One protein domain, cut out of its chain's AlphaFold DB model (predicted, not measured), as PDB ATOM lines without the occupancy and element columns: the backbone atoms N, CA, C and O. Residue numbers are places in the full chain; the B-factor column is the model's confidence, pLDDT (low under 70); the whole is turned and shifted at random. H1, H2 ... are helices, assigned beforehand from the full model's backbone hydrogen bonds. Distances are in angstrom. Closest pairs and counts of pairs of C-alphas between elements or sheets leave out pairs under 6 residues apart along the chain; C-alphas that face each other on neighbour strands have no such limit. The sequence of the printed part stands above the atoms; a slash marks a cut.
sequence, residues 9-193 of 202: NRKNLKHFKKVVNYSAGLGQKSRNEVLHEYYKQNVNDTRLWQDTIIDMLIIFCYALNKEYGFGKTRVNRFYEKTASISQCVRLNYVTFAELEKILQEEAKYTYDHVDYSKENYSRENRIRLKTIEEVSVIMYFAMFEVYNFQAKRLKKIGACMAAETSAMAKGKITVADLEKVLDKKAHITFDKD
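AT A GLANCE: This is residues 9 to 193 of the 202 residues of an uncharacterized protein of Selenomonas sp. mPRGC5 (UniProt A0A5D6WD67). What is the overall shape? One very long helix, H1, makes a shaft whose residues 9 to 43 stick out free, while its last part runs into a compact head. There H4, H5 and H6 pack on the last part of H1, and H2 and H3 pack on H4. What is it made of? The printed part has 185 residues with seven named helices, H1 to H7 in order along the chain, and no named strand; the class is all helix, with mostly crossed packing. How spread out is it? It is only just loose, close to extended, with a radius of gyration of the C-alphas of 23.9 A and spans of 87 by 37 by 34 A, the free arm of H1 making the length.

HOW THE PARTS SIT: What does the first helix touch? H1, residues 9 to 68, touches H4, residues 123 to 147, with residues 45 to 56 alone; they run the same way at 37 degrees, only just a steep tilt, and the closest C-alphas, of Thr 52 and Arg 128, are 6.2 A apart. H1 also touches H5, residues 151 to 169, at a steep tilt of 60 degrees, closest at the C-alphas of Ala 63 and Cys 160, 5.7 A. It touches H6, residues 175 to 186, at a steep tilt of 39 degrees, closest at the C-alphas of Ile 58 and Glu 179, 6.3 A. What else touches H4? H2, residues 72 to 90, does so at a steep tilt of 62 degrees, closest at the C-alphas of Thr 82 and Ala 142, 5.6 A. H3, residues 96 to 105, does so at a steep tilt of 44 degrees, closest at the C-alphas of Leu 103 and Phe 141, 6.5 A; H1 and H3 are apart. What of the last helix and the backbones? H7, residues 190 to 193, touches no helix. Every O i to N i+4 pair is within hydrogen-bond range in H1 to H6, and H7 is too short for one.

IN THESE COORDINATES: Where does H1 run? From C-alpha 9 at (-9.489, -32.180, -49.748) to C-alpha 68 at (12.131, -16.283, 33.367), 87.3 A. How long are the others? H4 measures 35.6 A, H5 26.4 A and H2 26.3 A; H6, H3 and H7 are shorter, and H7 ends at C-alpha 193, (-2.422, -9.797, 21.073).

THE WHOLE: How large is it? The C-alphas farthest apart, of Asn 9 and Gly 69, are 87.7 A apart. Is it continuous? The printed part has no cut; the link from H3 to H4, residues 106 to 122, is long, and the other links are tight. Where is confidence low? Residues 116 to 119 and 191 to 193 are under 70; the mean pLDDT of the printed part is 89.8.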
ATOM      1  N   ASN A   9     -10.462 -33.084 -50.371       78.38
ATOM      2  CA  ASN A   9      -9.489 -32.180 -49.748       78.38
ATOM      3  C   ASN A   9     -10.127 -31.255 -48.703       78.38
ATOM      4  O   ASN A   9      -9.571 -31.074 -47.624       78.38
ATOM      5  N   ARG A  10     -11.323 -30.708 -48.968       79.44
ATOM      6  CA  ARG A  10     -12.035 -29.856 -47.999       79.44
ATOM      7  C   ARG A  10     -12.453 -30.624 -46.741       79.44
ATOM      8  O   ARG A  10     -12.430 -30.045 -45.657       79.44
ATOM      9  N   LYS A  11     -12.842 -31.898 -46.862       79.88
ATOM     10  CA  LYS A  11     -13.166 -32.755 -45.709       79.88
ATOM     11  C   LYS A  11     -11.915 -33.069 -44.885       79.88
ATOM     12  O   LYS A  11     -11.953 -32.894 -43.669       79.88
ATOM     13  N   ASN A  12     -10.810 -33.417 -45.543       79.12
ATOM     14  CA  ASN A  12      -9.540 -33.716 -44.879       79.12
ATOM     15  C   ASN A  12      -8.980 -32.492 -44.142       79.12
ATOM     16  O   ASN A  12      -8.615 -32.598 -42.977       79.12
ATOM     17  N   LEU A  13      -9.025 -31.303 -44.755       82.06
ATOM     18  CA  LEU A  13      -8.637 -30.043 -44.106       82.06
ATOM     19  C   LEU A  13      -9.492 -29.720 -42.875       82.06
ATOM     20  O   LEU A  13      -8.965 -29.264 -41.864       82.06
ATOM     21  N   LYS A  14     -10.811 -29.947 -42.938       84.25
ATOM     22  CA  LYS A  14     -11.698 -29.753 -41.779       84.25
ATOM     23  C   LYS A  14     -11.382 -30.736 -40.656       84.25
ATOM     24  O   LYS A  14     -11.363 -30.333 -39.498       84.25
ATOM     25  N   HIS A  15     -11.136 -32.000 -40.996       82.25
ATOM     26  CA  HIS A  15     -10.757 -33.018 -40.023       82.25
ATOM     27  C   HIS A  15      -9.415 -32.676 -39.368       82.25
ATOM     28  O   HIS A  15      -9.344 -32.621 -38.147       82.25
ATOM     29  N   PHE A  16      -8.403 -32.308 -40.158       80.25
ATOM     30  CA  PHE A  16      -7.095 -31.893 -39.654       80.25
ATOM     31  C   PHE A  16      -7.188 -30.669 -38.735       80.25
ATOM     32  O   PHE A  16      -6.688 -30.706 -37.617       80.25
ATOM     33  N   LYS A  17      -7.920 -29.617 -39.137       84.00
ATOM     34  CA  LYS A  17      -8.175 -28.453 -38.268       84.00
ATOM     35  C   LYS A  17      -8.866 -28.845 -36.958       84.00
ATOM     36  O   LYS A  17      -8.513 -28.322 -35.908       84.00
ATOM     37  N   LYS A  18      -9.828 -29.774 -37.000       84.00
ATOM     38  CA  LYS A  18     -10.513 -30.273 -35.797       84.00
ATOM     39  C   LYS A  18      -9.551 -31.025 -34.870       84.00
ATOM     40  O   LYS A  18      -9.609 -30.809 -33.666       84.00
ATOM     41  N   VAL A  19      -8.668 -31.858 -35.422       79.31
ATOM     42  CA  VAL A  19      -7.649 -32.598 -34.659       79.31
ATOM     43  C   VAL A  19      -6.636 -31.643 -34.026       79.31
ATOM     44  O   VAL A  19      -6.394 -31.747 -32.830       79.31
ATOM     45  N   VAL A  20      -6.125 -30.661 -34.778       81.69
ATOM     46  CA  VAL A  20      -5.184 -29.646 -34.264       81.69
ATOM     47  C   VAL A  20      -5.814 -28.806 -33.150       81.69
ATOM     48  O   VAL A  20      -5.197 -28.585 -32.111       81.69
ATOM     49  N   ASN A  21      -7.065 -28.371 -33.324       83.12
ATOM     50  CA  ASN A  21      -7.774 -27.620 -32.287       83.12
ATOM     51  C   ASN A  21      -8.031 -28.475 -31.037       83.12
ATOM     52  O   ASN A  21      -7.948 -27.968 -29.923       83.12
ATOM     53  N   TYR A  22      -8.322 -29.767 -31.207       80.06
ATOM     54  CA  TYR A  22      -8.494 -30.700 -30.095       80.06
ATOM     55  C   TYR A  22      -7.184 -30.922 -29.332       80.06
ATOM     56  O   TYR A  22      -7.178 -30.823 -28.107       80.06
ATOM     57  N   SER A  23      -6.064 -31.143 -30.030       73.94
ATOM     58  CA  SER A  23      -4.750 -31.285 -29.392       73.94
ATOM     59  C   SER A  23      -4.303 -29.999 -28.695       73.94
ATOM     60  O   SER A  23      -3.782 -30.060 -27.586       73.94
ATOM     61  N   ALA A  24      -4.557 -28.830 -29.294       78.56
ATOM     62  CA  ALA A  24      -4.290 -27.540 -28.658       78.56
ATOM     63  C   ALA A  24      -5.166 -27.331 -27.411       78.56
ATOM     64  O   ALA A  24      -4.672 -26.895 -26.374       78.56
ATOM     65  N   GLY A  25      -6.449 -27.703 -27.482       80.00
ATOM     66  CA  GLY A  25      -7.368 -27.660 -26.345       80.00
ATOM     67  C   GLY A  25      -6.957 -28.597 -25.206       80.00
ATOM     68  O   GLY A  25      -7.010 -28.195 -24.047       80.00
ATOM     69  N   LEU A  26      -6.497 -29.815 -25.514       76.94
ATOM     70  CA  LEU A  26      -5.922 -30.736 -24.527       76.94
ATOM     71  C   LEU A  26      -4.649 -30.167 -23.894       76.94
ATOM     72  O   LEU A  26      -4.517 -30.204 -22.675       76.94
ATOM     73  N   GLY A  27      -3.752 -29.593 -24.700       80.81
ATOM     74  CA  GLY A  27      -2.537 -28.944 -24.203       80.81
ATOM     75  C   GLY A  27      -2.826 -27.738 -23.305       80.81
ATOM     76  O   GLY A  27      -2.118 -27.509 -22.330       80.81
ATOM     77  N   GLN A  28      -3.885 -26.977 -23.588       85.00
ATOM     78  CA  GLN A  28      -4.302 -25.879 -22.719       85.00
ATOM     79  C   GLN A  28      -4.924 -26.387 -21.412       85.00
ATOM     80  O   GLN A  28      -4.649 -25.825 -20.355       85.00
ATOM     81  N   LYS A  29      -5.730 -27.456 -21.465       84.88
ATOM     82  CA  LYS A  29      -6.300 -28.086 -20.266       84.88
ATOM     83  C   LYS A  29      -5.213 -28.628 -19.342       84.88
ATOM     84  O   LYS A  29      -5.217 -28.276 -18.171       84.88
ATOM     85  N   SER A  30      -4.247 -29.376 -19.874       80.81
ATOM     86  CA  SER A  30      -3.150 -29.918 -19.067       80.81
ATOM     87  C   SER A  30      -2.281 -28.817 -18.453       80.81
ATOM     88  O   SER A  30      -1.911 -28.905 -17.286       80.81
ATOM     89  N   ARG A  31      -2.007 -27.726 -19.185       83.31
ATOM     90  CA  ARG A  31      -1.333 -26.541 -18.621       83.31
ATOM     91  C   ARG A  31      -2.125 -25.924 -17.473       83.31
ATOM     92  O   ARG A  31      -1.541 -25.612 -16.441       83.31
ATOM     93  N   ASN A  32      -3.435 -25.758 -17.641       86.75
ATOM     94  CA  ASN A  32      -4.293 -25.195 -16.602       86.75
ATOM     95  C   ASN A  32      -4.363 -26.106 -15.364       86.75
ATOM     96  O   ASN A  32      -4.348 -25.600 -14.249       86.75
ATOM     97  N   GLU A  33      -4.396 -27.428 -15.546       88.81
ATOM     98  CA  GLU A  33      -4.350 -28.406 -14.451       88.81
ATOM     99  C   GLU A  33      -3.034 -28.307 -13.668       88.81
ATOM    100  O   GLU A  33      -3.059 -28.193 -12.445       88.81
ATOM    101  N   VAL A  34      -1.891 -28.249 -14.362       88.69
ATOM    102  CA  VAL A  34      -0.576 -28.063 -13.723       88.69
ATOM    103  C   VAL A  34      -0.507 -26.739 -12.959       88.69
ATOM    104  O   VAL A  34      -0.045 -26.716 -11.821       88.69
ATOM    105  N   LEU A  35      -0.993 -25.642 -13.549       87.44
ATOM    106  CA  LEU A  35      -1.041 -24.336 -12.881       87.44
ATOM    107  C   LEU A  35      -1.927 -24.364 -11.630       87.44
ATOM    108  O   LEU A  35      -1.568 -23.781 -10.610       87.44
ATOM    109  N   HIS A  36      -3.070 -25.044 -11.695       87.81
ATOM    110  CA  HIS A  36      -3.996 -25.147 -10.574       87.81
ATOM    111  C   HIS A  36      -3.416 -25.984  -9.424       87.81
ATOM    112  O   HIS A  36      -3.527 -25.593  -8.263       87.81
ATOM    113  N   GLU A  37      -2.750 -27.099  -9.730       88.44
ATOM    114  CA  GLU A  37      -2.051 -27.900  -8.718       88.44
ATOM    115  C   GLU A  37      -0.857 -27.150  -8.115       88.44
ATOM    116  O   GLU A  37      -0.675 -27.165  -6.899       88.44
ATOM    117  N   TYR A  38      -0.100 -26.407  -8.926       88.50
ATOM    118  CA  TYR A  38       0.960 -25.527  -8.432       88.50
ATOM    119  C   TYR A  38       0.416 -24.446  -7.484       88.50
ATOM    120  O   TYR A  38       0.982 -24.204  -6.419       88.50
ATOM    121  N   TYR A  39      -0.720 -23.829  -7.823       89.81
ATOM    122  CA  TYR A  39      -1.355 -22.832  -6.961       89.81
ATOM    123  C   TYR A  39      -1.799 -23.430  -5.619       89.81
ATOM    124  O   TYR A  39      -1.508 -22.857  -4.570       89.81
ATOM    125  N   LYS A  40      -2.439 -24.609  -5.628       90.56
ATOM    126  CA  LYS A  40      -2.794 -25.327  -4.392       90.56
ATOM    127  C   LYS A  40      -1.570 -25.611  -3.525       90.56
ATOM    128  O   LYS A  40      -1.632 -25.423  -2.312       90.56
ATOM    129  N   GLN A  41      -0.472 -26.048  -4.139       88.31
ATOM    130  CA  GLN A  41       0.779 -26.304  -3.427       88.31
ATOM    131  C   GLN A  41       1.316 -25.031  -2.771       88.31
ATOM    132  O   GLN A  41       1.615 -25.054  -1.585       88.31
ATOM    133  N   ASN A  42       1.346 -23.905  -3.485       89.00
ATOM    134  CA  ASN A  42       1.799 -22.633  -2.917       89.00
ATOM    135  C   ASN A  42       0.927 -22.158  -1.745       89.00
ATOM    136  O   ASN A  42       1.451 -21.657  -0.750       89.00
ATOM    137  N   VAL A  43      -0.397 -22.318  -1.843       89.81
ATOM    138  CA  VAL A  43      -1.318 -21.979  -0.747       89.81
ATOM    139  C   VAL A  43      -1.051 -22.863   0.474       89.81
ATOM    140  O   VAL A  43      -0.964 -22.350   1.588       89.81
ATOM    141  N   ASN A  44      -0.862 -24.169   0.274       90.19
ATOM    142  CA  ASN A  44      -0.538 -25.095   1.360       90.19
ATOM    143  C   ASN A  44       0.824 -24.790   1.993       90.19
ATOM    144  O   ASN A  44       0.926 -24.762   3.215       90.19
ATOM    145  N   ASP A  45       1.846 -24.515   1.186       90.12
ATOM    146  CA  ASP A  45       3.185 -24.163   1.661       90.12
ATOM    147  C   ASP A  45       3.147 -22.873   2.498       90.12
ATOM    148  O   ASP A  45       3.745 -22.808   3.572       90.12
ATOM    149  N   THR A  46       2.383 -21.869   2.049       87.94
ATOM    150  CA  THR A  46       2.189 -20.604   2.778       87.94
ATOM    151  C   THR A  46       1.474 -20.835   4.104       87.94
ATOM    152  O   THR A  46       1.882 -20.294   5.130       87.94
ATOM    153  N   ARG A  47       0.429 -21.666   4.103       89.31
ATOM    154  CA  ARG A  47      -0.291 -22.029   5.323       89.31
ATOM    155  C   ARG A  47       0.621 -22.756   6.310       89.31
ATOM    156  O   ARG A  47       0.667 -22.382   7.473       89.31
ATOM    157  N   LEU A  48       1.381 -23.749   5.847       90.19
ATOM    158  CA  LEU A  48       2.336 -24.479   6.684       90.19
ATOM    159  C   LEU A  48       3.375 -23.542   7.301       90.19
ATOM    160  O   LEU A  48       3.704 -23.694   8.474       90.19
ATOM    161  N   TRP A  49       3.873 -22.577   6.530       90.88
ATOM    162  CA  TRP A  49       4.794 -21.555   7.019       90.88
ATOM    163  C   TRP A  49       4.160 -20.703   8.130       90.88
ATOM    164  O   TRP A  49       4.751 -20.562   9.200       90.88
ATOM    165  N   GLN A  50       2.933 -20.208   7.928       89.19
ATOM    166  CA  GLN A  50       2.201 -19.417   8.928       89.19
ATOM    167  C   GLN A  50       1.918 -20.212  10.209       89.19
ATOM    168  O   GLN A  50       2.237 -19.739  11.299       89.19
ATOM    169  N   ASP A  51       1.383 -21.427  10.075       90.69
ATOM    170  CA  ASP A  51       1.072 -22.308  11.205       90.69
ATOM    171  C   ASP A  51       2.349 -22.603  12.018       90.69
ATOM    172  O   ASP A  51       2.360 -22.495  13.242       90.69
ATOM    173  N   THR A  52       3.474 -22.859  11.337       92.19
ATOM    174  CA  THR A  52       4.765 -23.125  11.997       92.19
ATOM    175  C   THR A  52       5.288 -21.912  12.770       92.19
ATOM    176  O   THR A  52       5.845 -22.071  13.855       92.19
ATOM    177  N   ILE A  53       5.116 -20.695  12.242       92.00
ATOM    178  CA  ILE A  53       5.507 -19.460  12.942       92.00
ATOM    179  C   ILE A  53       4.708 -19.289  14.231       92.00
ATOM    180  O   ILE A  53       5.288 -18.967  15.270       92.00
ATOM    181  N   ILE A  54       3.394 -19.499  14.165       90.88
ATOM    182  CA  ILE A  54       2.499 -19.358  15.317       90.88
ATOM    183  C   ILE A  54       2.880 -20.373  16.397       90.88
ATOM    184  O   ILE A  54       3.114 -19.986  17.543       90.88
ATOM    185  N   ASP A  55       3.044 -21.642  16.017       92.69
ATOM    186  CA  ASP A  55       3.463 -22.702  16.934       92.69
ATOM    187  C   ASP A  55       4.801 -22.360  17.607       92.69
ATOM    188  O   ASP A  55       4.941 -22.462  18.829       92.69
ATOM    189  N   MET A  56       5.777 -21.883  16.828       94.00
ATOM    190  CA  MET A  56       7.085 -21.470  17.340       94.00
ATOM    191  C   MET A  56       6.983 -20.308  18.325       94.00
ATOM    192  O   MET A  56       7.617 -20.350  19.380       94.00
ATOM    193  N   LEU A  57       6.175 -19.287  18.027       93.00
ATOM    194  CA  LEU A  57       5.971 -18.154  18.928       93.00
ATOM    195  C   LEU A  57       5.336 -18.594  20.251       93.00
ATOM    196  O   LEU A  57       5.792 -18.159  21.310       93.00
ATOM    197  N   ILE A  58       4.334 -19.478  20.210       94.06
ATOM    198  CA  ILE A  58       3.684 -20.018  21.413       94.06
ATOM    199  C   ILE A  58       4.698 -20.792  22.258       94.06
ATOM    200  O   ILE A  58       4.841 -20.525  23.454       94.06
ATOM    201  N   ILE A  59       5.450 -21.710  21.642       95.69
ATOM    202  CA  ILE A  59       6.463 -22.523  22.329       95.69
ATOM    203  C   ILE A  59       7.551 -21.630  22.943       95.69
ATOM    204  O   ILE A  59       7.937 -21.826  24.098       95.69
ATOM    205  N   PHE A  60       8.019 -20.621  22.207       95.94
ATOM    206  CA  PHE A  60       9.049 -19.697  22.677       95.94
ATOM    207  C   PHE A  60       8.549 -18.837  23.843       95.94
ATOM    208  O   PHE A  60       9.214 -18.734  24.875       95.94
ATOM    209  N   CYS A  61       7.350 -18.257  23.735       95.00
ATOM    210  CA  CYS A  61       6.754 -17.452  24.803       95.00
ATOM    211  C   CYS A  61       6.491 -18.285  26.058       95.00
ATOM    212  O   CYS A  61       6.725 -17.816  27.174       95.00
ATOM    213  N   TYR A  62       6.065 -19.537  25.888       95.81
ATOM    214  CA  TYR A  62       5.933 -20.482  26.989       95.81
ATOM    215  C   TYR A  62       7.282 -20.745  27.663       95.81
ATOM    216  O   TYR A  62       7.373 -20.659  28.887       95.81
ATOM    217  N   ALA A  63       8.347 -20.975  26.891       96.56
ATOM    218  CA  ALA A  63       9.693 -21.141  27.434       96.56
ATOM    219  C   ALA A  63      10.165 -19.890  28.200       96.56
ATOM    220  O   ALA A  63      10.699 -20.005  29.302       96.56
ATOM    221  N   LEU A  64       9.903 -18.686  27.681       95.94
ATOM    222  CA  LEU A  64      10.201 -17.427  28.374       95.94
ATOM    223  C   LEU A  64       9.426 -17.281  29.689       95.94
ATOM    224  O   LEU A  64       9.988 -16.852  30.701       95.94
ATOM    225  N   ASN A  65       8.141 -17.637  29.694       95.81
ATOM    226  CA  ASN A  65       7.329 -17.616  30.905       95.81
ATOM    227  C   ASN A  65       7.845 -18.627  31.937       95.81
ATOM    228  O   ASN A  65       8.065 -18.266  33.092       95.81
ATOM    229  N   LYS A  66       8.103 -19.864  31.513       95.19
ATOM    230  CA  LYS A  66       8.546 -20.955  32.381       95.19
ATOM    231  C   LYS A  66       9.931 -20.705  32.982       95.19
ATOM    232  O   LYS A  66      10.124 -20.940  34.171       95.19
ATOM    233  N   GLU A  67      10.880 -20.212  32.189       96.50
ATOM    234  CA  GLU A  67      12.274 -20.053  32.619       96.50
ATOM    235  C   GLU A  67      12.568 -18.714  33.305       96.50
ATOM    236  O   GLU A  67      13.475 -18.639  34.140       96.50
ATOM    237  N   TYR A  68      11.831 -17.657  32.949       95.00
ATOM    238  CA  TYR A  68      12.131 -16.283  33.367       95.00
ATOM    239  C   TYR A  68      10.922 -15.499  33.891       95.00
ATOM    240  O   TYR A  68      11.067 -14.320  34.224       95.00
ATOM    241  N   GLY A  69       9.736 -16.110  33.958       94.31
ATOM    242  CA  GLY A  69       8.527 -15.460  34.464       94.31
ATOM    243  C   GLY A  69       8.037 -14.315  33.579       94.31
ATOM    244  O   GLY A  69       7.500 -13.332  34.085       94.31
ATOM    245  N   PHE A  70       8.269 -14.379  32.264       94.06
ATOM    246  CA  PHE A  70       7.806 -13.333  31.352       94.06
ATOM    247  C   PHE A  70       6.274 -13.276  31.335       94.06
ATOM    248  O   PHE A  70       5.610 -14.245  30.974       94.06
ATOM    249  N   GLY A  71       5.730 -12.128  31.737       92.25
ATOM    250  CA  GLY A  71       4.318 -11.782  31.575       92.25
ATOM    251  C   GLY A  71       4.062 -10.983  30.295       92.25
ATOM    252  O   GLY A  71       5.004 -10.638  29.571       92.25
ATOM    253  N   LYS A  72       2.793 -10.630  30.063       90.62
ATOM    254  CA  LYS A  72       2.307  -9.929  28.864       90.62
ATOM    255  C   LYS A  72       3.206  -8.795  28.369       90.62
ATOM    256  O   LYS A  72       3.646  -8.824  27.230       90.62
ATOM    257  N   THR A  73       3.551  -7.826  29.217       91.56
ATOM    258  CA  THR A  73       4.320  -6.637  28.795       91.56
ATOM    259  C   THR A  73       5.689  -6.984  28.202       91.56
ATOM    260  O   THR A  73       6.108  -6.385  27.215       91.56
ATOM    261  N   ARG A  74       6.394  -7.966  28.779       94.19
ATOM    262  CA  ARG A  74       7.695  -8.406  28.246       94.19
ATOM    263  C   ARG A  74       7.516  -9.203  26.957       94.19
ATOM    264  O   ARG A  74       8.287  -9.036  26.017       94.19
ATOM    265  N   VAL A  75       6.489 -10.039  26.881       92.88
ATOM    266  CA  VAL A  75       6.217 -10.777  25.645       92.88
ATOM    267  C   VAL A  75       5.812  -9.833  24.508       92.88
ATOM    268  O   VAL A  75       6.324  -9.988  23.407       92.88
ATOM    269  N   ASN A  76       5.027  -8.788  24.773       90.62
ATOM    270  CA  ASN A  76       4.677  -7.787  23.761       90.62
ATOM    271  C   ASN A  76       5.918  -7.065  23.225       90.62
ATOM    272  O   ASN A  76       6.120  -7.013  22.018       90.62
ATOM    273  N   ARG A  77       6.816  -6.602  24.106       93.44
ATOM    274  CA  ARG A  77       8.071  -5.959  23.681       93.44
ATOM    275  C   ARG A  77       8.972  -6.903  22.876       93.44
ATOM    276  O   ARG A  77       9.641  -6.486  21.934       93.44
ATOM    277  N   PHE A  78       9.005  -8.181  23.257       94.25
ATOM    278  CA  PHE A  78       9.697  -9.217  22.491       94.25
ATOM    279  C   PHE A  78       9.082  -9.386  21.096       94.25
ATOM    280  O   PHE A  78       9.813  -9.425  20.105       94.25
ATOM    281  N   TYR A  79       7.754  -9.449  21.011       91.62
ATOM    282  CA  TYR A  79       7.032  -9.612  19.756       91.62
ATOM    283  C   TYR A  79       7.221  -8.416  18.821       91.62
ATOM    284  O   TYR A  79       7.584  -8.612  17.667       91.62
ATOM    285  N   GLU A  80       7.068  -7.186  19.322       91.88
ATOM    286  CA  GLU A  80       7.316  -5.956  18.557       91.88
ATOM    287  C   GLU A  80       8.713  -5.964  17.933       91.88
ATOM    288  O   GLU A  80       8.887  -5.667  16.748       91.88
ATOM    289  N   LYS A  81       9.722  -6.373  18.712       94.62
ATOM    290  CA  LYS A  81      11.087  -6.462  18.203       94.62
ATOM    291  C   LYS A  81      11.252  -7.581  17.176       94.62
ATOM    292  O   LYS A  81      11.882  -7.360  16.147       94.62
ATOM    293  N   THR A  82      10.665  -8.749  17.425       94.69
ATOM    294  CA  THR A  82      10.669  -9.889  16.493       94.69
ATOM    295  C   THR A  82      10.030  -9.502  15.156       94.69
ATOM    296  O   THR A  82      10.603  -9.774  14.101       94.69
ATOM    297  N   ALA A  83       8.897  -8.793  15.183       92.19
ATOM    298  CA  ALA A  83       8.222  -8.276  13.995       92.19
ATOM    299  C   ALA A  83       9.088  -7.252  13.243       92.19
ATOM    300  O   ALA A  83       9.230  -7.340  12.023       92.19
ATOM    301  N   SER A  84       9.729  -6.329  13.967       94.31
ATOM    302  CA  SER A  84      10.650  -5.347  13.384       94.31
ATOM    303  C   SER A  84      11.846  -6.011  12.687       94.31
ATOM    304  O   SER A  84      12.127  -5.695  11.532       94.31
ATOM    305  N   ILE A  85      12.508  -6.977  13.332       94.94
ATOM    306  CA  ILE A  85      13.635  -7.711  12.732       94.94
ATOM    307  C   ILE A  85      13.161  -8.528  11.524       94.94
ATOM    308  O   ILE A  85      13.805  -8.506  10.477       94.94
ATOM    309  N   SER A  86      12.013  -9.205  11.633       93.69
ATOM    310  CA  SER A  86      11.416  -9.947  10.517       93.69
ATOM    311  C   SER A  86      11.159  -9.041   9.308       93.69
ATOM    312  O   SER A  86      11.468  -9.409   8.174       93.69
ATOM    313  N   GLN A  87      10.677  -7.815   9.536       93.19
ATOM    314  CA  GLN A  87      10.511  -6.821   8.481       93.19
ATOM    315  C   GLN A  87      11.853  -6.389   7.877       93.19
ATOM    316  O   GLN A  87      11.938  -6.261   6.655       93.19
ATOM    317  N   CYS A  88      12.898  -6.197   8.687       95.88
ATOM    318  CA  CYS A  88      14.241  -5.883   8.193       95.88
ATOM    319  C   CYS A  88      14.795  -6.990   7.289       95.88
ATOM    320  O   CYS A  88      15.309  -6.685   6.214       95.88
ATOM    321  N   VAL A  89      14.629  -8.257   7.680       94.50
ATOM    322  CA  VAL A  89      15.034  -9.409   6.861       94.50
ATOM    323  C   VAL A  89      14.232  -9.457   5.562       94.50
ATOM    324  O   VAL A  89      14.801  -9.557   4.479       94.50
ATOM    325  N   ARG A  90      12.905  -9.298   5.639       92.00
ATOM    326  CA  ARG A  90      12.019  -9.310   4.463       92.00
ATOM    327  C   ARG A  90      12.346  -8.205   3.454       92.00
ATOM    328  O   ARG A  90      12.173  -8.402   2.256       92.00
ATOM    329  N   LEU A  91      12.784  -7.042   3.934       94.00
ATOM    330  CA  LEU A  91      13.185  -5.904   3.102       94.00
ATOM    331  C   LEU A  91      14.668  -5.949   2.691       94.00
ATOM    332  O   LEU A  91      15.138  -5.012   2.053       94.00
ATOM    333  N   ASN A  92      15.384  -7.034   3.008       93.75
ATOM    334  CA  ASN A  92      16.808  -7.235   2.721       93.75
ATOM    335  C   ASN A  92      17.736  -6.167   3.330       93.75
ATOM    336  O   ASN A  92      18.805  -5.900   2.787       93.75
ATOM    337  N   TYR A  93      17.349  -5.557   4.454       95.50
ATOM    338  CA  TYR A  93      18.252  -4.686   5.220       95.50
ATOM    339  C   TYR A  93      19.293  -5.479   6.013       95.50
ATOM    340  O   TYR A  93      20.349  -4.947   6.334       95.50
ATOM    341  N   VAL A  94      18.969  -6.726   6.356       95.69
ATOM    342  CA  VAL A  94      19.851  -7.659   7.056       95.69
ATOM    343  C   VAL A  94      19.547  -9.080   6.594       95.69
ATOM    344  O   VAL A  94      18.407  -9.402   6.255       95.69
ATOM    345  N   THR A  95      20.556  -9.934   6.577       95.88
ATOM    346  CA  THR A  95      20.448 -11.355   6.233       95.88
ATOM    347  C   THR A  95      20.486 -12.234   7.486       95.88
ATOM    348  O   THR A  95      21.013 -11.835   8.522       95.88
ATOM    349  N   PHE A  96      19.970 -13.467   7.405       95.12
ATOM    350  CA  PHE A  96      20.052 -14.421   8.524       95.12
ATOM    351  C   PHE A  96      21.502 -14.691   8.956       95.12
ATOM    352  O   PHE A  96      21.791 -14.693  10.148       95.12
ATOM    353  N   ALA A  97      22.425 -14.802   7.995       94.75
ATOM    354  CA  ALA A  97      23.848 -15.001   8.267       94.75
ATOM    355  C   ALA A  97      24.476 -13.828   9.042       94.75
ATOM    356  O   ALA A  97      25.329 -14.035   9.902       94.75
ATOM    357  N   GLU A  98      24.055 -12.589   8.769       96.31
ATOM    358  CA  GLU A  98      24.503 -11.421   9.536       96.31
ATOM    359  C   GLU A  98      23.954 -11.439  10.967       96.31
ATOM    360  O   GLU A  98      24.710 -11.185  11.902       96.31
ATOM    361  N   LEU A  99      22.677 -11.799  11.159       96.69
ATOM    362  CA  LEU A  99      22.095 -11.945  12.500       96.69
ATOM    363  C   LEU A  99      22.817 -13.025  13.320       96.69
ATOM    364  O   LEU A  99      23.137 -12.811  14.489       96.69
ATOM    365  N   GLU A 100      23.108 -14.172  12.706       95.94
ATOM    366  CA  GLU A 100      23.861 -15.267  13.327       95.94
ATOM    367  C   GLU A 100      25.283 -14.851  13.687       95.94
ATOM    368  O   GLU A 100      25.750 -15.134  14.794       95.94
ATOM    369  N   LYS A 101      25.960 -14.129  12.789       96.62
ATOM    370  CA  LYS A 101      27.295 -13.596  13.049       96.62
ATOM    371  C   LYS A 101      27.290 -12.675  14.269       96.62
ATOM    372  O   LYS A 101      28.142 -12.833  15.141       96.62
ATOM    373  N   ILE A 102      26.310 -11.777  14.383       96.12
ATOM    374  CA  ILE A 102      26.184 -10.896  15.555       96.12
ATOM    375  C   ILE A 102      25.903 -11.715  16.823       96.12
ATOM    376  O   ILE A 102      26.539 -11.493  17.853       96.12
ATOM    377  N   LEU A 103      25.013 -12.712  16.769       96.50
ATOM    378  CA  LEU A 103      24.769 -13.610  17.908       96.50
ATOM    379  C   LEU A 103      26.045 -14.338  18.356       96.50
ATOM    380  O   LEU A 103      26.302 -14.473  19.557       96.50
ATOM    381  N   GLN A 104      26.871 -14.776  17.413       96.81
ATOM    382  CA  GLN A 104      28.129 -15.446  17.711       96.81
ATOM    383  C   GLN A 104      29.165 -14.482  18.305       96.81
ATOM    384  O   GLN A 104      29.816 -14.808  19.302       96.81
ATOM    385  N   GLU A 105      29.327 -13.302  17.712       96.81
ATOM    386  CA  GLU A 105      30.349 -12.330  18.098       96.81
ATOM    387  C   GLU A 105      29.996 -11.609  19.402       96.81
ATOM    388  O   GLU A 105      30.849 -11.499  20.289       96.81
ATOM    389  N   GLU A 106      28.743 -11.185  19.565       96.06
ATOM    390  CA  GLU A 106      28.301 -10.344  20.680       96.06
ATOM    391  C   GLU A 106      27.620 -11.138  21.793       96.06
ATOM    392  O   GLU A 106      27.956 -10.960  22.965       96.06
ATOM    393  N   ALA A 107      26.712 -12.060  21.452       94.19
ATOM    394  CA  ALA A 107      25.997 -12.871  22.443       94.19
ATOM    395  C   ALA A 107      26.754 -14.153  22.846       94.19
ATOM    396  O   ALA A 107      26.308 -14.890  23.736       94.19
ATOM    397  N   LYS A 108      27.886 -14.445  22.182       96.31
ATOM    398  CA  LYS A 108      28.674 -15.690  22.304       96.31
ATOM    399  C   LYS A 108      27.838 -16.953  22.073       96.31
ATOM    400  O   LYS A 108      28.104 -18.004  22.664       96.31
ATOM    401  N   TYR A 109      26.796 -16.840  21.253       94.69
ATOM    402  CA  TYR A 109      25.843 -17.902  20.973       94.69
ATOM    403  C   TYR A 109      26.002 -18.390  19.536       94.69
ATOM    404  O   TYR A 109      25.861 -17.620  18.595       94.69
ATOM    405  N   THR A 110      26.277 -19.681  19.380       92.62
ATOM    406  CA  THR A 110      26.306 -20.347  18.077       92.62
ATOM    407  C   THR A 110      24.978 -21.054  17.869       92.62
ATOM    408  O   THR A 110      24.538 -21.798  18.750       92.62
ATOM    409  N   TYR A 111      24.345 -20.778  16.734       87.00
ATOM    410  CA  TYR A 111      23.130 -21.453  16.312       87.00
ATOM    411  C   TYR A 111      23.487 -22.799  15.669       87.00
ATOM    412  O   TYR A 111      24.394 -22.870  14.839       87.00
ATOM    413  N   ASP A 112      22.794 -23.865  16.067       84.50
ATOM    414  CA  ASP A 112      23.010 -25.203  15.516       84.50
ATOM    415  C   ASP A 112      22.043 -25.429  14.348       84.50
ATOM    416  O   ASP A 112      20.828 -25.530  14.534       84.50
ATOM    417  N   HIS A 113      22.588 -25.508  13.136       83.88
ATOM    418  CA  HIS A 113      21.802 -25.725  11.923       83.88
ATOM    419  C   HIS A 113      21.333 -27.174  11.794       83.88
ATOM    420  O   HIS A 113      22.046 -28.123  12.135       83.88
ATOM    421  N   VAL A 114      20.141 -27.349  11.224       76.81
ATOM    422  CA  VAL A 114      19.639 -28.673  10.856       76.81
ATOM    423  C   VAL A 114      20.302 -29.101   9.546       76.81
ATOM    424  O   VAL A 114      20.250 -28.394   8.542       76.81
ATOM    425  N   ASP A 115      20.922 -30.280   9.532       76.12
ATOM    426  CA  ASP A 115      21.519 -30.829   8.315       76.12
ATOM    427  C   ASP A 115      20.446 -31.460   7.415       76.12
ATOM    428  O   ASP A 115      20.109 -32.640   7.523       76.12
ATOM    429  N   TYR A 116      19.927 -30.662   6.482       69.00
ATOM    430  CA  TYR A 116      18.922 -31.089   5.505       69.00
ATOM    431  C   TYR A 116      19.414 -32.138   4.498       69.00
ATOM    432  O   TYR A 116      18.595 -32.697   3.767       69.00
ATOM    433  N   SER A 117      20.725 -32.385   4.408       66.75
ATOM    434  CA  SER A 117      21.309 -33.291   3.410       66.75
ATOM    435  C   SER A 117      21.232 -34.768   3.805       66.75
ATOM    436  O   SER A 117      21.332 -35.638   2.940       66.75
ATOM    437  N   LYS A 118      21.034 -35.060   5.096       62.88
ATOM    438  CA  LYS A 118      21.107 -36.422   5.646       62.88
ATOM    439  C   LYS A 118      19.776 -37.169   5.701       62.88
ATOM    440  O   LYS A 118      19.784 -38.386   5.867       62.88
ATOM    441  N   GLU A 119      18.646 -36.485   5.541       64.50
ATOM    442  CA  GLU A 119      17.323 -37.084   5.731       64.50
ATOM    443  C   GLU A 119      16.404 -36.904   4.513       64.50
ATOM    444  O   GLU A 119      16.322 -35.841   3.893       64.50
ATOM    445  N   ASN A 120      15.644 -37.958   4.192       73.56
ATOM    446  CA  ASN A 120      14.583 -37.941   3.180       73.56
ATOM    447  C   ASN A 120      13.339 -37.199   3.701       73.56
ATOM    448  O   ASN A 120      12.247 -37.762   3.785       73.56
ATOM    449  N   TYR A 121      13.493 -35.926   4.069       80.62
ATOM    450  CA  TYR A 121      12.376 -35.105   4.518       80.62
ATOM    451  C   TYR A 121      11.366 -34.893   3.391       80.62
ATOM    452  O   TYR A 121      11.738 -34.486   2.281       80.62
ATOM    453  N   SER A 122      10.085 -35.088   3.713       87.88
ATOM    454  CA  SER A 122       8.974 -34.627   2.881       87.88
ATOM    455  C   SER A 122       9.080 -33.115   2.642       87.88
ATOM    456  O   SER A 122       9.678 -32.387   3.439       87.88
ATOM    457  N   ARG A 123       8.482 -32.619   1.550       86.62
ATOM    458  CA  ARG A 123       8.443 -31.175   1.244       86.62
ATOM    459  C   ARG A 123       7.915 -30.364   2.430       86.62
ATOM    460  O   ARG A 123       8.529 -29.370   2.800       86.62
ATOM    461  N   GLU A 124       6.829 -30.827   3.040       89.06
ATOM    462  CA  GLU A 124       6.212 -30.172   4.197       89.06
ATOM    463  C   GLU A 124       7.189 -30.064   5.371       89.06
ATOM    464  O   GLU A 124       7.353 -28.988   5.938       89.06
ATOM    465  N   ASN A 125       7.909 -31.146   5.690       88.44
ATOM    466  CA  ASN A 125       8.900 -31.128   6.765       88.44
ATOM    467  C   ASN A 125      10.073 -30.198   6.448       88.44
ATOM    468  O   ASN A 125      10.550 -29.512   7.345       88.44
ATOM    469  N   ARG A 126      10.506 -30.113   5.184       88.44
ATOM    470  CA  ARG A 126      11.548 -29.154   4.780       88.44
ATOM    471  C   ARG A 126      11.102 -27.713   5.000       88.44
ATOM    472  O   ARG A 126      11.879 -26.922   5.519       88.44
ATOM    473  N   ILE A 127       9.864 -27.382   4.632       90.00
ATOM    474  CA  ILE A 127       9.298 -26.045   4.858       90.00
ATOM    475  C   ILE A 127       9.246 -25.750   6.354       90.00
ATOM    476  O   ILE A 127       9.726 -24.703   6.777       90.00
ATOM    477  N   ARG A 128       8.730 -26.681   7.164       90.75
ATOM    478  CA  ARG A 128       8.648 -26.519   8.622       90.75
ATOM    479  C   ARG A 128      10.016 -26.297   9.253       90.75
ATOM    480  O   ARG A 128      10.198 -25.315   9.954       90.75
ATOM    481  N   LEU A 129      10.981 -27.170   8.976       90.50
ATOM    482  CA  LEU A 129      12.322 -27.086   9.556       90.50
ATOM    483  C   LEU A 129      13.042 -25.797   9.145       90.50
ATOM    484  O   LEU A 129      13.578 -25.109  10.008       90.50
ATOM    485  N   LYS A 130      12.951 -25.414   7.865       90.81
ATOM    486  CA  LYS A 130      13.498 -24.139   7.391       90.81
ATOM    487  C   LYS A 130      12.846 -22.945   8.092       90.81
ATOM    488  O   LYS A 130      13.533 -22.021   8.508       90.81
ATOM    489  N   THR A 131      11.526 -22.981   8.263       92.19
ATOM    490  CA  THR A 131      10.786 -21.931   8.979       92.19
ATOM    491  C   THR A 131      11.213 -21.863  10.444       92.19
ATOM    492  O   THR A 131      11.450 -20.778  10.960       92.19
ATOM    493  N   ILE A 132      11.353 -23.011  11.113       92.56
ATOM    494  CA  ILE A 132      11.830 -23.101  12.500       92.56
ATOM    495  C   ILE A 132      13.206 -22.452  12.625       92.56
ATOM    496  O   ILE A 132      13.427 -21.688  13.559       92.56
ATOM    497  N   GLU A 133      14.111 -22.730  11.692       92.25
ATOM    498  CA  GLU A 133      15.463 -22.181  11.683       92.25
ATOM    499  C   GLU A 133      15.473 -20.657  11.537       92.25
ATOM    500  O   GLU A 133      15.960 -19.952  12.422       92.25
ATOM    501  N   GLU A 134      14.841 -20.148  10.481       92.62
ATOM    502  CA  GLU A 134      14.751 -18.713  10.197       92.62
ATOM    503  C   GLU A 134      14.106 -17.942  11.360       92.62
ATOM    504  O   GLU A 134      14.607 -16.906  11.808       92.62
ATOM    505  N   VAL A 135      13.005 -18.469  11.899       94.00
ATOM    506  CA  VAL A 135      12.270 -17.846  13.003       94.00
ATOM    507  C   VAL A 135      13.078 -17.889  14.298       94.00
ATOM    508  O   VAL A 135      13.108 -16.897  15.026       94.00
ATOM    509  N   SER A 136      13.770 -18.995  14.586       94.75
ATOM    510  CA  SER A 136      14.568 -19.128  15.810       94.75
ATOM    511  C   SER A 136      15.720 -18.129  15.850       94.75
ATOM    512  O   SER A 136      15.956 -17.522  16.895       94.75
ATOM    513  N   VAL A 137      16.401 -17.904  14.724       95.94
ATOM    514  CA  VAL A 137      17.469 -16.895  14.622       95.94
ATOM    515  C   VAL A 137      16.928 -15.505  14.953       95.94
ATOM    516  O   VAL A 137      17.490 -14.812  15.804       95.94
ATOM    517  N   ILE A 138      15.793 -15.121  14.356       96.75
ATOM    518  CA  ILE A 138      15.138 -13.832  14.630       96.75
ATOM    519  C   ILE A 138      14.768 -13.719  16.114       96.75
ATOM    520  O   ILE A 138      15.041 -12.695  16.742       96.75
ATOM    521  N   MET A 139      14.170 -14.761  16.696       96.38
ATOM    522  CA  MET A 139      13.756 -14.766  18.102       96.38
ATOM    523  C   MET A 139      14.948 -14.661  19.059       96.38
ATOM    524  O   MET A 139      14.906 -13.888  20.016       96.38
ATOM    525  N   TYR A 140      16.033 -15.400  18.819       97.19
ATOM    526  CA  TYR A 140      17.231 -15.306  19.653       97.19
ATOM    527  C   TYR A 140      17.907 -13.943  19.527       97.19
ATOM    528  O   TYR A 140      18.308 -13.376  20.546       97.19
ATOM    529  N   PHE A 141      17.959 -13.378  18.321       97.44
ATOM    530  CA  PHE A 141      18.452 -12.020  18.110       97.44
ATOM    531  C   PHE A 141      17.583 -10.980  18.831       97.44
ATOM    532  O   PHE A 141      18.103 -10.114  19.531       97.44
ATOM    533  N   ALA A 142      16.255 -11.116  18.779       97.25
ATOM    534  CA  ALA A 142      15.342 -10.262  19.537       97.25
ATOM    535  C   ALA A 142      15.575 -10.371  21.055       97.25
ATOM    536  O   ALA A 142      15.570  -9.363  21.761       97.25
ATOM    537  N   MET A 143      15.826 -11.575  21.578       97.38
ATOM    538  CA  MET A 143      16.151 -11.763  22.996       97.38
ATOM    539  C   MET A 143      17.477 -11.115  23.391       97.38
ATOM    540  O   MET A 143      17.590 -10.555  24.488       97.38
ATOM    541  N   PHE A 144      18.470 -11.183  22.509       96.81
ATOM    542  CA  PHE A 144      19.732 -10.486  22.684       96.81
ATOM    543  C   PHE A 144      19.515  -8.966  22.720       96.81
ATOM    544  O   PHE A 144      19.846  -8.343  23.724       96.81
ATOM    545  N   GLU A 145      18.862  -8.373  21.723       96.31
ATOM    546  CA  GLU A 145      18.710  -6.912  21.665       96.31
ATOM    547  C   GLU A 145      17.801  -6.334  22.757       96.31
ATOM    548  O   GLU A 145      18.101  -5.290  23.334       96.31
ATOM    549  N   VAL A 146      16.673  -6.984  23.066       96.31
ATOM    550  CA  VAL A 146      15.698  -6.419  24.018       96.31
ATOM    551  C   VAL A 146      16.132  -6.631  25.466       96.31
ATOM    552  O   VAL A 146      15.888  -5.774  26.319       96.31
ATOM    553  N   TYR A 147      16.742  -7.779  25.762       96.38
ATOM    554  CA  TYR A 147      16.976  -8.229  27.137       96.38
ATOM    555  C   TYR A 147      18.440  -8.514  27.462       96.38
ATOM    556  O   TYR A 147      18.732  -8.927  28.590       96.38
ATOM    557  N   ASN A 148      19.350  -8.317  26.506       96.56
ATOM    558  CA  ASN A 148      20.765  -8.662  26.618       96.56
ATOM    559  C   ASN A 148      20.966 -10.130  27.034       96.56
ATOM    560  O   ASN A 148      21.734 -10.463  27.944       96.56
ATOM    561  N   PHE A 149      20.190 -11.036  26.430       97.25
ATOM    562  CA  PHE A 149      20.337 -12.463  26.691       97.25
ATOM    563  C   PHE A 149      21.579 -12.994  25.981       97.25
ATOM    564  O   PHE A 149      21.623 -13.128  24.767       97.25
ATOM    565  N   GLN A 150      22.578 -13.331  26.789       96.62
ATOM    566  CA  GLN A 150      23.819 -13.970  26.364       96.62
ATOM    567  C   GLN A 150      23.642 -15.491  26.226       96.62
ATOM    568  O   GLN A 150      22.653 -16.063  26.705       96.62
ATOM    569  N   ALA A 151      24.643 -16.168  25.663       96.00
ATOM    570  CA  ALA A 151      24.643 -17.596  25.337       96.00
ATOM    571  C   ALA A 151      24.012 -18.511  26.394       96.00
ATOM    572  O   ALA A 151      23.198 -19.368  26.066       96.00
ATOM    573  N   LYS A 152      24.349 -18.325  27.678       96.62
ATOM    574  CA  LYS A 152      23.810 -19.155  28.770       96.62
ATOM    575  C   LYS A 152      22.284 -19.067  28.870       96.62
ATOM    576  O   LYS A 152      21.637 -20.077  29.130       96.62
ATOM    577  N   ARG A 153      21.709 -17.874  28.693       96.44
ATOM    578  CA  ARG A 153      20.256 -17.671  28.763       96.44
ATOM    579  C   ARG A 153      19.565 -18.155  27.492       96.44
ATOM    580  O   ARG A 153      18.567 -18.857  27.593       96.44
ATOM    581  N   LEU A 154      20.142 -17.872  26.324       96.12
ATOM    582  CA  LEU A 154      19.621 -18.355  25.040       96.12
ATOM    583  C   LEU A 154      19.590 -19.891  24.986       96.12
ATOM    584  O   LEU A 154      18.554 -20.476  24.687       96.12
ATOM    585  N   LYS A 155      20.671 -20.560  25.413       95.50
ATOM    586  CA  LYS A 155      20.724 -22.029  25.524       95.50
ATOM    587  C   LYS A 155      19.674 -22.591  26.480       95.50
ATOM    588  O   LYS A 155      19.143 -23.665  26.227       95.50
ATOM    589  N   LYS A 156      19.358 -21.879  27.567       96.25
ATOM    590  CA  LYS A 156      18.322 -22.306  28.519       96.25
ATOM    591  C   LYS A 156      16.930 -22.283  27.880       96.25
ATOM    592  O   LYS A 156      16.176 -23.233  28.060       96.25
ATOM    593  N   ILE A 157      16.625 -21.242  27.100       95.50
ATOM    594  CA  ILE A 157      15.381 -21.169  26.318       95.50
ATOM    595  C   ILE A 157      15.344 -22.315  25.308       95.50
ATOM    596  O   ILE A 157      14.383 -23.078  25.312       95.50
ATOM    597  N   GLY A 158      16.403 -22.489  24.511       93.88
ATOM    598  CA  GLY A 158      16.473 -23.560  23.513       93.88
ATOM    599  C   GLY A 158      16.296 -24.955  24.120       93.88
ATOM    600  O   GLY A 158      15.533 -25.763  23.600       93.88
ATOM    601  N   ALA A 159      16.914 -25.220  25.275       94.81
ATOM    602  CA  ALA A 159      16.732 -26.473  26.007       94.81
ATOM    603  C   ALA A 159      15.288 -26.663  26.500       94.81
ATOM    604  O   ALA A 159      14.752 -27.769  26.419       94.81
ATOM    605  N   CYS A 160      14.642 -25.596  26.981       95.56
ATOM    606  CA  CYS A 160      13.234 -25.644  27.364       95.56
ATOM    607  C   CYS A 160      12.346 -25.946  26.152       95.56
ATOM    608  O   CYS A 160      11.514 -26.846  26.223       95.56
ATOM    609  N   MET A 161      12.547 -25.258  25.026       94.94
ATOM    610  CA  MET A 161      11.793 -25.510  23.797       94.94
ATOM    611  C   MET A 161      11.967 -26.954  23.319       94.94
ATOM    612  O   MET A 161      10.975 -27.619  23.042       94.94
ATOM    613  N   ALA A 162      13.202 -27.466  23.298       93.00
ATOM    614  CA  ALA A 162      13.497 -28.845  22.912       93.00
ATOM    615  C   ALA A 162      12.809 -29.879  23.823       93.00
ATOM    616  O   ALA A 162      12.366 -30.934  23.360       93.00
ATOM    617  N   ALA A 163      12.697 -29.586  25.122       94.62
ATOM    618  CA  ALA A 163      11.981 -30.444  26.058       94.62
ATOM    619  C   ALA A 163      10.472 -30.474  25.767       94.62
ATOM    620  O   ALA A 163       9.877 -31.555  25.766       94.62
ATOM    621  N   GLU A 164       9.863 -29.320  25.477       93.69
ATOM    622  CA  GLU A 164       8.434 -29.241  25.157       93.69
ATOM    623  C   GLU A 164       8.118 -29.871  23.795       93.69
ATOM    624  O   GLU A 164       7.194 -30.676  23.696       93.69
ATOM    625  N   THR A 165       8.921 -29.622  22.757       91.25
ATOM    626  CA  THR A 165       8.731 -30.266  21.443       91.25
ATOM    627  C   THR A 165       8.902 -31.783  21.532       91.25
ATOM    628  O   THR A 165       8.123 -32.535  20.944       91.25
ATOM    629  N   SER A 166       9.841 -32.266  22.354       92.62
ATOM    630  CA  SER A 166       9.983 -33.698  22.654       92.62
ATOM    631  C   SER A 166       8.770 -34.279  23.386       92.62
ATOM    632  O   SER A 166       8.444 -35.456  23.216       92.62
ATOM    633  N   ALA A 167       8.105 -33.491  24.233       92.62
ATOM    634  CA  ALA A 167       6.882 -33.904  24.911       92.62
ATOM    635  C   ALA A 167       5.676 -33.916  23.953       92.62
ATOM    636  O   ALA A 167       4.874 -34.852  24.016       92.62
ATOM    637  N   MET A 168       5.600 -32.961  23.021       93.19
ATOM    638  CA  MET A 168       4.605 -32.938  21.939       93.19
ATOM    639  C   MET A 168       4.752 -34.133  20.999       93.19
ATOM    640  O   MET A 168       3.769 -34.805  20.706       93.19
ATOM    641  N   ALA A 169       5.982 -34.470  20.602       90.12
ATOM    642  CA  ALA A 169       6.256 -35.639  19.764       90.12
ATOM    643  C   ALA A 169       5.802 -36.960  20.418       90.12
ATOM    644  O   ALA A 169       5.478 -37.923  19.731       90.12
ATOM    645  N   LYS A 170       5.750 -37.001  21.755       93.50
ATOM    646  CA  LYS A 170       5.250 -38.140  22.544       93.50
ATOM    647  C   LYS A 170       3.746 -38.060  22.838       93.50
ATOM    648  O   LYS A 170       3.248 -38.884  23.602       93.50
ATOM    649  N   GLY A 171       3.041 -37.059  22.307       92.44
ATOM    650  CA  GLY A 171       1.612 -36.829  22.532       92.44
ATOM    651  C   GLY A 171       1.250 -36.434  23.968       92.44
ATOM    652  O   GLY A 171       0.096 -36.575  24.358       92.44
ATOM    653  N   LYS A 172       2.216 -35.984  24.783       94.00
ATOM    654  CA  LYS A 172       1.976 -35.652  26.201       94.00
ATOM    655  C   LYS A 172       1.347 -34.280  26.403       94.00
ATOM    656  O   LYS A 172       0.635 -34.077  27.379       94.00
ATOM    657  N   ILE A 173       1.678 -33.349  25.521       93.44
ATOM    658  CA  ILE A 173       1.187 -31.973  25.515       93.44
ATOM    659  C   ILE A 173       0.929 -31.555  24.073       93.44
ATOM    660  O   ILE A 173       1.537 -32.095  23.148       93.44
ATOM    661  N   THR A 174       0.057 -30.577  23.883       94.62
ATOM    662  CA  THR A 174      -0.184 -29.932  22.589       94.62
ATOM    663  C   THR A 174       0.198 -28.454  22.645       94.62
ATOM    664  O   THR A 174       0.331 -27.878  23.726       94.62
ATOM    665  N   VAL A 175       0.347 -27.809  21.483       92.19
ATOM    666  CA  VAL A 175       0.557 -26.351  21.408       92.19
ATOM    667  C   VAL A 175      -0.599 -25.598  22.081       92.19
ATOM    668  O   VAL A 175      -0.365 -24.682  22.865       92.19
ATOM    669  N   ALA A 176      -1.838 -26.058  21.883       92.44
ATOM    670  CA  ALA A 176      -3.022 -25.489  22.524       92.44
ATOM    671  C   ALA A 176      -2.983 -25.596  24.062       92.44
ATOM    672  O   ALA A 176      -3.528 -24.741  24.762       92.44
ATOM    673  N   ASP A 177      -2.337 -26.626  24.618       93.38
ATOM    674  CA  ASP A 177      -2.149 -26.725  26.068       93.38
ATOM    675  C   ASP A 177      -1.165 -25.668  26.577       93.38
ATOM    676  O   ASP A 177      -1.412 -25.062  27.621       93.38
ATOM    677  N   LEU A 178      -0.089 -25.395  25.830       94.12
ATOM    678  CA  LEU A 178       0.857 -24.324  26.163       94.12
ATOM    679  C   LEU A 178       0.195 -22.948  26.087       94.12
ATOM    680  O   LEU A 178       0.373 -22.131  26.992       94.12
ATOM    681  N   GLU A 179      -0.609 -22.710  25.053       92.38
ATOM    682  CA  GLU A 179      -1.358 -21.465  24.894       92.38
ATOM    683  C   GLU A 179      -2.318 -21.229  26.069       92.38
ATOM    684  O   GLU A 179      -2.306 -20.159  26.674       92.38
ATOM    685  N   LYS A 180      -3.067 -22.256  26.495       92.19
ATOM    686  CA  LYS A 180      -3.925 -22.170  27.693       92.19
ATOM    687  C   LYS A 180      -3.138 -21.832  28.957       92.19
ATOM    688  O   LYS A 180      -3.673 -21.179  29.855       92.19
ATOM    689  N   VAL A 181      -1.898 -22.308  29.080       92.06
ATOM    690  CA  VAL A 181      -1.039 -21.955  30.219       92.06
ATOM    691  C   VAL A 181      -0.619 -20.490  30.140       92.06
ATOM    692  O   VAL A 181      -0.664 -19.804  31.162       92.06
ATOM    693  N   LEU A 182      -0.250 -20.007  28.954       91.88
ATOM    694  CA  LEU A 182       0.120 -18.612  28.727       91.88
ATOM    695  C   LEU A 182      -1.041 -17.649  28.992       91.88
ATOM    696  O   LEU A 182      -0.844 -16.649  29.682       91.88
ATOM    697  N   ASP A 183      -2.250 -17.975  28.549       91.00
ATOM    698  CA  ASP A 183      -3.444 -17.175  28.835       91.00
ATOM    699  C   ASP A 183      -3.702 -17.094  30.349       91.00
ATOM    700  O   ASP A 183      -3.759 -16.016  30.944       91.00
ATOM    701  N   LYS A 184      -3.720 -18.246  31.030       89.94
ATOM    702  CA  LYS A 184      -4.012 -18.303  32.471       89.94
ATOM    703  C   LYS A 184      -2.947 -17.657  33.352       89.94
ATOM    704  O   LYS A 184      -3.293 -17.072  34.374       89.94
ATOM    705  N   LYS A 185      -1.662 -17.833  33.029       86.69
ATOM    706  CA  LYS A 185      -0.551 -17.413  33.904       86.69
ATOM    707  C   LYS A 185       0.069 -16.082  33.515       86.69
ATOM    708  O   LYS A 185       0.607 -15.397  34.380       86.69
ATOM    709  N   ALA A 186       0.066 -15.754  32.229       84.12
ATOM    710  CA  ALA A 186       0.745 -14.580  31.698       84.12
ATOM    711  C   ALA A 186      -0.216 -13.573  31.054       84.12
ATOM    712  O   ALA A 186       0.235 -12.478  30.715       84.12
ATOM    713  N   HIS A 187      -1.508 -13.918  30.930       85.56
ATOM    714  CA  HIS A 187      -2.544 -13.117  30.272       85.56
ATOM    715  C   HIS A 187      -2.200 -12.785  28.815       85.56
ATOM    716  O   HIS A 187      -2.443 -11.672  28.342       85.56
ATOM    717  N   ILE A 188      -1.584 -13.751  28.128       83.25
ATOM    718  CA  ILE A 188      -1.191 -13.659  26.721       83.25
ATOM    719  C   ILE A 188      -2.178 -14.480  25.898       83.25
ATOM    720  O   ILE A 188      -2.323 -15.679  26.123       83.25
ATOM    721  N   THR A 189      -2.810 -13.835  24.927       80.81
ATOM    722  CA  THR A 189      -3.795 -14.440  24.024       80.81
ATOM    723  C   THR A 189      -3.381 -14.194  22.584       80.81
ATOM    724  O   THR A 189      -3.447 -13.058  22.120       80.81
ATOM    725  N   PHE A 190      -2.964 -15.233  21.856       73.25
ATOM    726  CA  PHE A 190      -2.339 -15.039  20.546       73.25
ATOM    727  C   PHE A 190      -3.307 -14.486  19.494       73.25
ATOM    728  O   PHE A 190      -2.955 -13.560  18.765       73.25
ATOM    729  N   ASP A 191      -4.563 -14.935  19.523       67.94
ATOM    730  CA  ASP A 191      -5.633 -14.428  18.655       67.94
ATOM    731  C   ASP A 191      -5.951 -12.938  18.847       67.94
ATOM    732  O   ASP A 191      -6.498 -12.305  17.946       67.94
ATOM    733  N   LYS A 192      -5.663 -12.356  20.017       60.31
ATOM    734  CA  LYS A 192      -5.980 -10.946  20.323       60.31
ATOM    735  C   LYS A 192      -4.752 -10.052  20.338       60.31
ATOM    736  O   LYS A 192      -4.845  -8.904  19.928       60.31
ATOM    737  N   ASP A 193      -3.639 -10.569  20.843       58.53
ATOM    738  CA  ASP A 193      -2.422  -9.797  21.073       58.53
ATOM    739  C   ASP A 193      -1.500  -9.798  19.842       58.53
ATOM    740  O   ASP A 193      -0.675  -8.897  19.711       58.53
TER     741      ASP A 193